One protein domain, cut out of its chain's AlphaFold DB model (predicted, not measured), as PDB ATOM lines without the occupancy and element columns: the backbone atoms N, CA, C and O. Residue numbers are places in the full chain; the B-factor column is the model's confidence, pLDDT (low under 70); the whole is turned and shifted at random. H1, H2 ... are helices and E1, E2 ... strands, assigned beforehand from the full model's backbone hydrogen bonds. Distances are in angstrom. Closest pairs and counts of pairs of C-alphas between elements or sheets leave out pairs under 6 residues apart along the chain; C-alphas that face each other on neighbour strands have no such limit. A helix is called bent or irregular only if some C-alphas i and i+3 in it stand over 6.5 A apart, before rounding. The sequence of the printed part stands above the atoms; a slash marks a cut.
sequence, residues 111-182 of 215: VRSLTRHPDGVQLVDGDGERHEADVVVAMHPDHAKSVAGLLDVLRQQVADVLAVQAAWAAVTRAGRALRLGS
ATOM      1  N   VAL A 111      63.704 -33.441 -48.179       93.31
ATOM      2  CA  VAL A 111      63.445 -33.207 -46.745       93.31
ATOM      3  C   VAL A 111      63.641 -34.502 -45.951       93.31
ATOM      4  O   VAL A 111      63.058 -35.534 -46.289       93.31
ATOM      5  N   ARG A 112      64.445 -34.450 -44.882       93.94
ATOM      6  CA  ARG A 112      64.772 -35.605 -44.025       93.94
ATOM      7  C   ARG A 112      63.886 -35.712 -42.796       93.94
ATOM      8  O   ARG A 112      63.470 -36.812 -42.426       93.94
ATOM      9  N   SER A 113      63.599 -34.581 -42.161       94.69
ATOM     10  CA  SER A 113      62.773 -34.547 -40.959       94.69
ATOM     11  C   SER A 113      62.033 -33.234 -40.814       94.69
ATOM     12  O   SER A 113      62.533 -32.190 -41.231       94.69
ATOM     13  N   LEU A 114      60.876 -33.297 -40.166       95.50
ATOM     14  CA  LEU A 114      60.117 -32.140 -39.730       95.50
ATOM     15  C   LEU A 114      59.841 -32.265 -38.234       95.50
ATOM     16  O   LEU A 114      59.519 -33.345 -37.746       95.50
ATOM     17  N   THR A 115      59.950 -31.157 -37.511       94.25
ATOM     18  CA  THR A 115      59.593 -31.057 -36.096       94.25
ATOM     19  C   THR A 115      58.628 -29.901 -35.921       94.25
ATOM     20  O   THR A 115      58.896 -28.781 -36.347       94.25
ATOM     21  N   ARG A 116      57.477 -30.173 -35.307       91.00
ATOM     22  CA  ARG A 116      56.472 -29.147 -35.046       91.00
ATOM     23  C   ARG A 116      56.793 -28.397 -33.759       91.00
ATOM     24  O   ARG A 116      57.054 -29.011 -32.724       91.00
ATOM     25  N   HIS A 117      56.647 -27.086 -33.818       89.94
ATOM     26  CA  HIS A 117      56.688 -26.177 -32.683       89.94
ATOM     27  C   HIS A 117      55.346 -25.428 -32.568       89.94
ATOM     28  O   HIS A 117      54.511 -25.517 -33.472       89.94
ATOM     29  N   PRO A 118      55.071 -24.736 -31.447       86.00
ATOM     30  CA  PRO A 118      53.861 -23.923 -31.311       86.00
ATOM     31  C   PRO A 118      53.720 -22.850 -32.400       86.00
ATOM     32  O   PRO A 118      52.606 -22.605 -32.854       86.00
ATOM     33  N   ASP A 119      54.847 -22.287 -32.845       85.62
ATOM     34  CA  ASP A 119      54.898 -21.125 -33.739       85.62
ATOM     35  C   ASP A 119      55.211 -21.482 -35.206       85.62
ATOM     36  O   ASP A 119      55.356 -20.589 -36.035       85.62
ATOM     37  N   GLY A 120      55.341 -22.774 -35.539       88.75
ATOM     38  CA  GLY A 120      55.678 -23.215 -36.896       88.75
ATOM     39  C   GLY A 120      56.237 -24.634 -36.974       88.75
ATOM     40  O   GLY A 120      56.068 -25.453 -36.063       88.75
ATOM     41  N   VAL A 121      56.904 -24.947 -38.083       94.00
ATOM     42  CA  VAL A 121      57.565 -26.234 -38.313       94.00
ATOM     43  C   VAL A 121      59.027 -26.007 -38.681       94.00
ATOM     44  O   VAL A 121      59.335 -25.321 -39.656       94.00
ATOM     45  N   GLN A 122      59.916 -26.671 -37.947       95.44
ATOM     46  CA  GLN A 122      61.320 -26.779 -38.304       95.44
ATOM     47  C   GLN A 122      61.503 -27.943 -39.275       95.44
ATOM     48  O   GLN A 122      61.096 -29.071 -38.983       95.44
ATOM     49  N   LEU A 123      62.154 -27.705 -40.406       94.81
ATOM     50  CA  LEU A 123      62.541 -28.733 -41.366       94.81
ATOM     51  C   LEU A 123      64.061 -28.868 -41.440       94.81
ATOM     52  O   LEU A 123      64.791 -27.883 -41.328       94.81
ATOM     53  N   VAL A 124      64.521 -30.100 -41.640       95.12
ATOM     54  CA  VAL A 124      65.922 -30.419 -41.928       95.12
ATOM     55  C   VAL A 124      65.987 -31.036 -43.314       95.12
ATOM     56  O   VAL A 124      65.301 -32.032 -43.585       95.12
ATOM     57  N   ASP A 125      66.783 -30.444 -44.195       93.19
ATOM     58  CA  ASP A 125      66.960 -30.935 -45.559       93.19
ATOM     59  C   ASP A 125      68.032 -32.035 -45.666       93.19
ATOM     60  O   ASP A 125      68.531 -32.571 -44.671       93.19
ATOM     61  N   GLY A 126      68.332 -32.435 -46.903       89.94
ATOM     62  CA  GLY A 126      69.289 -33.487 -47.224       89.94
ATOM     63  C   GLY A 126      70.720 -33.146 -46.824       89.94
ATOM     64  O   GLY A 126      71.469 -34.060 -46.466       89.94
ATOM     65  N   ASP A 127      71.059 -31.858 -46.813       90.19
ATOM     66  CA  ASP A 127      72.384 -31.340 -46.474       90.19
ATOM     67  C   ASP A 127      72.536 -31.108 -44.961       90.19
ATOM     68  O   ASP A 127      73.648 -31.006 -44.448       90.19
ATOM     69  N   GLY A 128      71.423 -31.154 -44.220       91.44
ATOM     70  CA  GLY A 128      71.380 -30.981 -42.769       91.44
ATOM     71  C   GLY A 128      71.078 -29.549 -42.335       91.44
ATOM     72  O   GLY A 128      71.084 -29.273 -41.133       91.44
ATOM     73  N   GLU A 129      70.784 -28.660 -43.284       93.19
ATOM     74  CA  GLU A 129      70.408 -27.280 -43.004       93.19
ATOM     75  C   GLU A 129      69.004 -27.217 -42.401       93.19
ATOM     76  O   GLU A 129      68.116 -28.020 -42.716       93.19
ATOM     77  N   ARG A 130      68.817 -26.256 -41.492       94.75
ATOM     78  CA  ARG A 130      67.572 -26.062 -40.744       94.75
ATOM     79  C   ARG A 130      66.814 -24.865 -41.282       94.75
ATOM     80  O   ARG A 130      67.380 -23.785 -41.412       94.75
ATOM     81  N   HIS A 131      65.514 -25.041 -41.489       92.56
ATOM     82  CA  HIS A 131      64.628 -23.968 -41.937       92.56
ATOM     83  C   HIS A 131      63.358 -23.951 -41.085       92.56
ATOM     84  O   HIS A 131      62.855 -25.008 -40.710       92.56
ATOM     85  N   GLU A 132      62.837 -22.765 -40.787       93.88
ATOM     86  CA  GLU A 132      61.590 -22.571 -40.034       93.88
ATOM     87  C   GLU A 132      60.510 -22.038 -40.979       93.88
ATOM     88  O   GLU A 132      60.735 -21.040 -41.668       93.88
ATOM     89  N   ALA A 133      59.354 -22.705 -41.044       89.69
ATOM     90  CA  ALA A 133      58.256 -22.304 -41.921       89.69
ATOM     91  C   ALA A 133      56.898 -22.888 -41.498       89.69
ATOM     92  O   ALA A 133      56.816 -23.897 -40.798       89.69
ATOM     93  N   ASP A 134      55.822 -22.307 -42.028       89.75
ATOM     94  CA  ASP A 134      54.558 -23.022 -42.200       89.75
ATOM     95  C   ASP A 134      54.669 -23.980 -43.396       89.75
ATOM     96  O   ASP A 134      55.229 -23.633 -44.439       89.75
ATOM     97  N   VAL A 135      54.138 -25.198 -43.264       89.62
ATOM     98  CA  VAL A 135      54.384 -26.280 -44.231       89.62
ATOM     99  C   VAL A 135      53.089 -26.786 -44.855       89.62
ATOM    100  O   VAL A 135      52.139 -27.143 -44.163       89.62
ATOM    101  N   VAL A 136      53.097 -26.905 -46.186       88.50
ATOM    102  CA  VAL A 136      52.102 -27.663 -46.953       88.50
ATOM    103  C   VAL A 136      52.775 -28.892 -47.546       88.50
ATOM    104  O   VAL A 136      53.716 -28.782 -48.332       88.50
ATOM    105  N   VAL A 137      52.270 -30.076 -47.206       89.00
ATOM    106  CA  VAL A 137      52.790 -31.343 -47.726       89.00
ATOM    107  C   VAL A 137      52.011 -31.746 -48.978       89.00
ATOM    108  O   VAL A 137      50.796 -31.943 -48.927       89.00
ATOM    109  N   ALA A 138      52.719 -31.892 -50.102       89.56
ATOM    110  CA  ALA A 138      52.160 -32.243 -51.413       89.56
ATOM    111  C   ALA A 138      52.874 -33.460 -52.032       89.56
ATOM    112  O   ALA A 138      53.343 -33.420 -53.168       89.56
ATOM    113  N   MET A 139      52.991 -34.548 -51.267       87.12
ATOM    114  CA  MET A 139      53.672 -35.781 -51.683       87.12
ATOM    115  C   MET A 139      52.793 -37.020 -51.483       87.12
ATOM    116  O   MET A 139      51.788 -36.974 -50.774       87.12
ATOM    117  N   HIS A 140      53.187 -38.149 -52.081       82.06
ATOM    118  CA  HIS A 140      52.469 -39.409 -51.886       82.06
ATOM    119  C   HIS A 140      52.568 -39.881 -50.418       82.06
ATOM    120  O   HIS A 140      53.669 -39.857 -49.858       82.06
ATOM    121  N   PRO A 141      51.478 -40.383 -49.803       78.81
ATOM    122  CA  PRO A 141      51.481 -40.831 -48.407       78.81
ATOM    123  C   PRO A 141      52.526 -41.903 -48.085       78.81
ATOM    124  O   PRO A 141      53.048 -41.946 -46.975       78.81
ATOM    125  N   ASP A 142      52.863 -42.765 -49.045       80.50
ATOM    126  CA  ASP A 142      53.882 -43.796 -48.815       80.50
ATOM    127  C   ASP A 142      55.292 -43.220 -48.683       80.50
ATOM    128  O   ASP A 142      56.060 -43.693 -47.850       80.50
ATOM    129  N   HIS A 143      55.609 -42.154 -49.419       84.56
ATOM    130  CA  HIS A 143      56.860 -41.420 -49.225       84.56
ATOM    131  C   HIS A 143      56.830 -40.591 -47.944       84.56
ATOM    132  O   HIS A 143      57.863 -40.374 -47.321       84.56
ATOM    133  N   ALA A 144      55.648 -40.162 -47.505       87.50
ATOM    134  CA  ALA A 144      55.552 -39.410 -46.269       87.50
ATOM    135  C   ALA A 144      56.005 -40.232 -45.045       87.50
ATOM    136  O   ALA A 144      56.594 -39.697 -44.109       87.50
ATOM    137  N   LYS A 145      55.796 -41.554 -45.072       86.44
ATOM    138  CA  LYS A 145      56.223 -42.470 -44.001       86.44
ATOM    139  C   LYS A 145      57.744 -42.547 -43.837       86.44
ATOM    140  O   LYS A 145      58.199 -42.911 -42.759       86.44
ATOM    141  N   SER A 146      58.523 -42.238 -44.877       89.25
ATOM    142  CA  SER A 146      59.989 -42.279 -44.804       89.25
ATOM    143  C   SER A 146      60.617 -40.996 -44.255       89.25
ATOM    144  O   SER A 146      61.821 -40.975 -44.029       89.25
ATOM    145  N   VAL A 147      59.832 -39.933 -44.050       92.50
ATOM    146  CA  VAL A 147      60.316 -38.645 -43.533       92.50
ATOM    147  C   VAL A 147      59.965 -38.539 -42.051       92.50
ATOM    148  O   VAL A 147      58.794 -38.601 -41.669       92.50
ATOM    149  N   ALA A 148      60.977 -38.382 -41.197       93.12
ATOM    150  CA  ALA A 148      60.776 -38.355 -39.750       93.12
ATOM    151  C   ALA A 148      59.901 -37.159 -39.328       93.12
ATOM    152  O   ALA A 148      60.089 -36.043 -39.810       93.12
ATOM    153  N   GLY A 149      58.923 -37.398 -38.448       90.31
ATOM    154  CA  GLY A 149      58.003 -36.374 -37.926       90.31
ATOM    155  C   GLY A 149      56.966 -35.831 -38.922       90.31
ATOM    156  O   GLY A 149      56.041 -35.122 -38.526       90.31
ATOM    157  N   LEU A 150      57.026 -36.212 -40.204       90.31
ATOM    158  CA  LEU A 150      56.092 -35.715 -41.221       90.31
ATOM    159  C   LEU A 150      54.646 -36.174 -40.980       90.31
ATOM    160  O   LEU A 150      53.709 -35.429 -41.261       90.31
ATOM    161  N   LEU A 151      54.436 -37.383 -40.447       88.00
ATOM    162  CA  LEU A 151      53.085 -37.872 -40.148       88.00
ATOM    163  C   LEU A 151      52.378 -37.018 -39.087       88.00
ATOM    164  O   LEU A 151      51.161 -36.858 -39.157       88.00
ATOM    165  N   ASP A 152      53.120 -36.437 -38.144       86.06
ATOM    166  CA  ASP A 152      52.547 -35.550 -37.129       86.06
ATOM    167  C   ASP A 152      52.117 -34.211 -37.733       86.06
ATOM    168  O   ASP A 152      51.038 -33.711 -37.414       86.06
ATOM    169  N   VAL A 153      52.892 -33.688 -38.688       86.00
ATOM    170  CA  VAL A 153      52.505 -32.514 -39.491       86.00
ATOM    171  C   VAL A 153      51.262 -32.819 -40.339       86.00
ATOM    172  O   VAL A 153      50.302 -32.048 -40.348       86.00
ATOM    173  N   LEU A 154      51.225 -33.981 -41.002       84.69
ATOM    174  CA  LEU A 154      50.105 -34.389 -41.858       84.69
ATOM    175  C   LEU A 154      48.792 -34.580 -41.096       84.69
ATOM    176  O   LEU A 154      47.735 -34.241 -41.628       84.69
ATOM    177  N   ARG A 155      48.828 -35.111 -39.866       82.88
ATOM    178  CA  ARG A 155      47.620 -35.269 -39.035       82.88
ATOM    179  C   ARG A 155      46.894 -33.939 -38.845       82.88
ATOM    180  O   ARG A 155      45.669 -33.909 -38.954       82.88
ATOM    181  N   GLN A 156      47.637 -32.855 -38.626       73.31
ATOM    182  CA  GLN A 156      47.056 -31.521 -38.503       73.31
ATOM    183  C   GLN A 156      46.532 -31.010 -39.847       73.31
ATOM    184  O   GLN A 156      45.383 -30.590 -39.920       73.31
ATOM    185  N   GLN A 157      47.310 -31.141 -40.926       76.75
ATOM    186  CA  GLN A 157      46.876 -30.704 -42.258       76.75
ATOM    187  C   GLN A 157      45.563 -31.387 -42.693       76.75
ATOM    188  O   GLN A 157      44.683 -30.749 -43.270       76.75
ATOM    189  N   VAL A 158      45.392 -32.680 -42.390       76.50
ATOM    190  CA  VAL A 158      44.129 -33.398 -42.636       76.50
ATOM    191  C   VAL A 158      43.006 -32.865 -41.747       76.50
ATOM    192  O   VAL A 158      41.905 -32.640 -42.249       76.50
ATOM    193  N   ALA A 159      43.262 -32.643 -40.455       74.00
ATOM    194  CA  ALA A 159      42.272 -32.074 -39.544       74.00
ATOM    195  C   ALA A 159      41.778 -30.699 -40.028       74.00
ATOM    196  O   ALA A 159      40.572 -30.454 -40.038       74.00
ATOM    197  N   ASP A 160      42.683 -29.852 -40.518       73.75
ATOM    198  CA  ASP A 160      42.365 -28.525 -41.048       73.75
ATOM    199  C   ASP A 160      41.500 -28.615 -42.314       73.75
ATOM    200  O   ASP A 160      40.474 -27.940 -42.424       73.75
ATOM    201  N   VAL A 161      41.847 -29.505 -43.255       69.69
ATOM    202  CA  VAL A 161      41.039 -29.744 -44.465       69.69
ATOM    203  C   VAL A 161      39.637 -30.238 -44.103       69.69
ATOM    204  O   VAL A 161      38.649 -29.748 -44.656       69.69
ATOM    205  N   LEU A 162      39.527 -31.179 -43.162       71.25
ATOM    206  CA  LEU A 162      38.235 -31.691 -42.702       71.25
ATOM    207  C   LEU A 162      37.412 -30.602 -42.005       71.25
ATOM    208  O   LEU A 162      36.203 -30.514 -42.235       71.25
ATOM    209  N   ALA A 163      38.045 -29.738 -41.212       65.56
ATOM    210  CA  ALA A 163      37.385 -28.603 -40.575       65.56
ATOM    211  C   ALA A 163      36.835 -27.610 -41.613       65.56
ATOM    212  O   ALA A 163      35.673 -27.204 -41.524       65.56
ATOM    213  N   VAL A 164      37.617 -27.282 -42.649       63.25
ATOM    214  CA  VAL A 164      37.176 -26.422 -43.762       63.25
ATOM    215  C   VAL A 164      36.010 -27.057 -44.524       63.25
ATOM    216  O   VAL A 164      35.022 -26.381 -44.819       63.25
ATOM    217  N   GLN A 165      36.070 -28.360 -44.809       55.44
ATOM    218  CA  GLN A 165      34.975 -29.079 -45.466       55.44
ATOM    219  C   GLN A 165      33.699 -29.097 -44.611       55.44
ATOM    220  O   GLN A 165      32.605 -28.869 -45.133       55.44
ATOM    221  N   ALA A 166      33.825 -29.322 -43.302       61.44
ATOM    222  CA  ALA A 166      32.704 -29.298 -42.368       61.44
ATOM    223  C   ALA A 166      32.060 -27.904 -42.287       61.44
ATOM    224  O   ALA A 166      30.830 -27.786 -42.350       61.44
ATOM    225  N   ALA A 167      32.879 -26.851 -42.225       62.44
ATOM    226  CA  ALA A 167      32.424 -25.465 -42.260       62.44
ATOM    227  C   ALA A 167      31.699 -25.146 -43.578       62.44
ATOM    228  O   ALA A 167      30.579 -24.628 -43.566       62.44
ATOM    229  N   TRP A 168      32.270 -25.538 -44.720       50.31
ATOM    230  CA  TRP A 168      31.640 -25.368 -46.029       50.31
ATOM    231  C   TRP A 168      30.285 -26.082 -46.118       50.31
ATOM    232  O   TRP A 168      29.296 -25.491 -46.564       50.31
ATOM    233  N   ALA A 169      30.203 -27.330 -45.649       63.47
ATOM    234  CA  ALA A 169      28.962 -28.102 -45.619       63.47
ATOM    235  C   ALA A 169      27.889 -27.454 -44.724       63.47
ATOM    236  O   ALA A 169      26.699 -27.472 -45.054       63.47
ATOM    237  N   ALA A 170      28.284 -26.850 -43.599       64.69
ATOM    238  CA  ALA A 170      27.383 -26.073 -42.751       64.69
ATOM    239  C   ALA A 170      26.836 -24.838 -43.487       64.69
ATOM    240  O   ALA A 170      25.618 -24.645 -43.523       64.69
ATOM    241  N   VAL A 171      27.701 -24.078 -44.168       66.25
ATOM    242  CA  VAL A 171      27.304 -22.921 -44.990       66.25
ATOM    243  C   VAL A 171      26.337 -23.333 -46.104       66.25
ATOM    244  O   VAL A 171      25.309 -22.684 -46.309       66.25
ATOM    245  N   THR A 172      26.590 -24.451 -46.791       66.19
ATOM    246  CA  THR A 172      25.690 -24.919 -47.860       66.19
ATOM    247  C   THR A 172      24.334 -25.389 -47.331       66.19
ATOM    248  O   THR A 172      23.321 -25.219 -48.015       66.19
ATOM    249  N   ARG A 173      24.282 -25.986 -46.132       67.75
ATOM    250  CA  ARG A 173      23.021 -26.372 -45.473       67.75
ATOM    251  C   ARG A 173      22.213 -25.148 -45.047       67.75
ATOM    252  O   ARG A 173      21.027 -25.077 -45.364       67.75
ATOM    253  N   ALA A 174      22.859 -24.161 -44.430       62.34
ATOM    254  CA  ALA A 174      22.224 -22.901 -44.049       62.34
ATOM    255  C   ALA A 174      21.682 -22.138 -45.274       62.34
ATOM    256  O   ALA A 174      20.525 -21.714 -45.285       62.34
ATOM    257  N   GLY A 175      22.463 -22.054 -46.357       51.91
ATOM    258  CA  GLY A 175      22.038 -21.420 -47.609       51.91
ATOM    259  C   GLY A 175      20.844 -22.112 -48.284       51.91
ATOM    260  O   GLY A 175      19.990 -21.443 -48.869       51.91
ATOM    261  N   ARG A 176      20.734 -23.444 -48.175       53.31
ATOM    262  CA  ARG A 176      19.557 -24.201 -48.643       53.31
ATOM    263  C   ARG A 176      18.323 -23.968 -47.769       53.31
ATOM    264  O   ARG A 176      17.237 -23.791 -48.315       53.31
ATOM    265  N   ALA A 177      18.481 -23.912 -46.446       54.59
ATOM    266  CA  ALA A 177      17.381 -23.640 -45.520       54.59
ATOM    267  C   ALA A 177      16.772 -22.239 -45.737       54.59
ATOM    268  O   ALA A 177      15.551 -22.094 -45.791       54.59
ATOM    269  N   LEU A 178      17.612 -21.226 -45.975       54.22
ATOM    270  CA  LEU A 178      17.183 -19.851 -46.275       54.22
ATOM    271  C   LEU A 178      16.399 -19.737 -47.600       54.22
ATOM    272  O   LEU A 178      15.414 -18.997 -47.689       54.22
ATOM    273  N   ARG A 179      16.775 -20.510 -48.629       50.47
ATOM    274  CA  ARG A 179      16.036 -20.570 -49.909       50.47
ATOM    275  C   ARG A 179      14.687 -21.285 -49.797       50.47
ATOM    276  O   ARG A 179      13.767 -20.954 -50.534       50.47
ATOM    277  N   LEU A 180      14.547 -22.241 -48.879       53.34
ATOM    278  CA  LEU A 180      13.281 -22.943 -48.635       53.34
ATOM    279  C   LEU A 180      12.334 -22.154 -47.713       53.34
ATOM    280  O   LEU A 180      11.117 -22.270 -47.852       53.34
ATOM    281  N   GLY A 181      12.870 -21.327 -46.807       44.03
ATOM    282  CA  GLY A 181      12.081 -20.449 -45.932       44.03
ATOM    283  C   GLY A 181      11.448 -19.255 -46.656       44.03
ATOM    284  O   GLY A 181      10.312 -18.890 -46.368       44.03
ATOM    285  N   SER A 182      12.135 -18.693 -47.655       48.22
ATOM    286  CA  SER A 182      11.619 -17.572 -48.463       48.22
ATOM    287  C   SER A 182      10.480 -17.963 -49.416       48.22
ATOM    288  O   SER A 182       9.674 -17.115 -49.786       48.22
TER     289      SER A 182
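This is residues 111 to 182 of the 215 residues of an uncharacterized protein of Modestobacter sp. CPCC 205119 (UniProt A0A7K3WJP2). A small compact head carries one long helix, H2, which sticks out of it with residues 158 to 182 standing free and making most of the length. The head holds a sheet of three short strands, the loops round it, the short helix H1 and the first residues of H2, of which 150 to 153 graze the sheet. The printed part has 72 residues with three named strands and two named helices, in the order E1, E2, E3, H1, H2; the sheet's order is E1, E2, E3, antiparallel throughout, and the class is mixed, helices and strands. The whole is extended, with a radius of gyration of the C-alphas of 18.0 A and spans of 62 by 27 by 14 A.

E1, residues 113 to 117, E2, residues 120 to 124, and E3, residues 130 to 133, form a meander, each strand the antiparallel neighbour of the one before. E1 and E2 are a hairpin with 158 degrees between their directions; N 115 and O 122 are 2.8 A apart, within hydrogen-bond range, as are N 124 and O 113 at 2.9 A. E2 and E3 are also a hairpin, at 152 degrees, with N 123 and O 131 2.8 A apart, within hydrogen-bond range. E1 and E3 are the edge strands. H2, residues 150 to 182, is on the sheet but only grazes it, with residues 150 to 153; the closest C-alphas of E1 and H2 are those of Leu 114 and Leu 150, 5.6 A apart. H1, residues 141 to 144, is not on the sheet and is apart from E1 and E2. H1 and H2 are close but not clearly touching, the C-alphas of Ala 144 and Leu 150 being the closest at 6.3 A. In H2, 28 of 29 O i to N i+4 pairs are within hydrogen-bond range; H1 is too short for such a pair.

E1 begins at C-alpha 113 (62.773, -34.547, -40.959) and is 13.3 A long; E2 is 13.5 A and E3 10.1 A. H1 is 4.8 A long. H2 runs 48.6 A from C-alpha 150 (56.092, -35.715, -41.221) to C-alpha 182 (11.619, -17.572, -48.463) and is not bent.

The two C-alphas farthest apart are those of Asp 127 and Ser 182, 62.3 A. Without residues 158 to 182 the body has 47 residues and spans 25 by 24 by 14 A. The printed part has no cut. The links E1 to E2, E2 to E3 and H1 to H2 are tight, and E3 to H1 is short. Mean pLDDT of the printed part is 79.3; residue 161 and residues 163 to 182 are under 70.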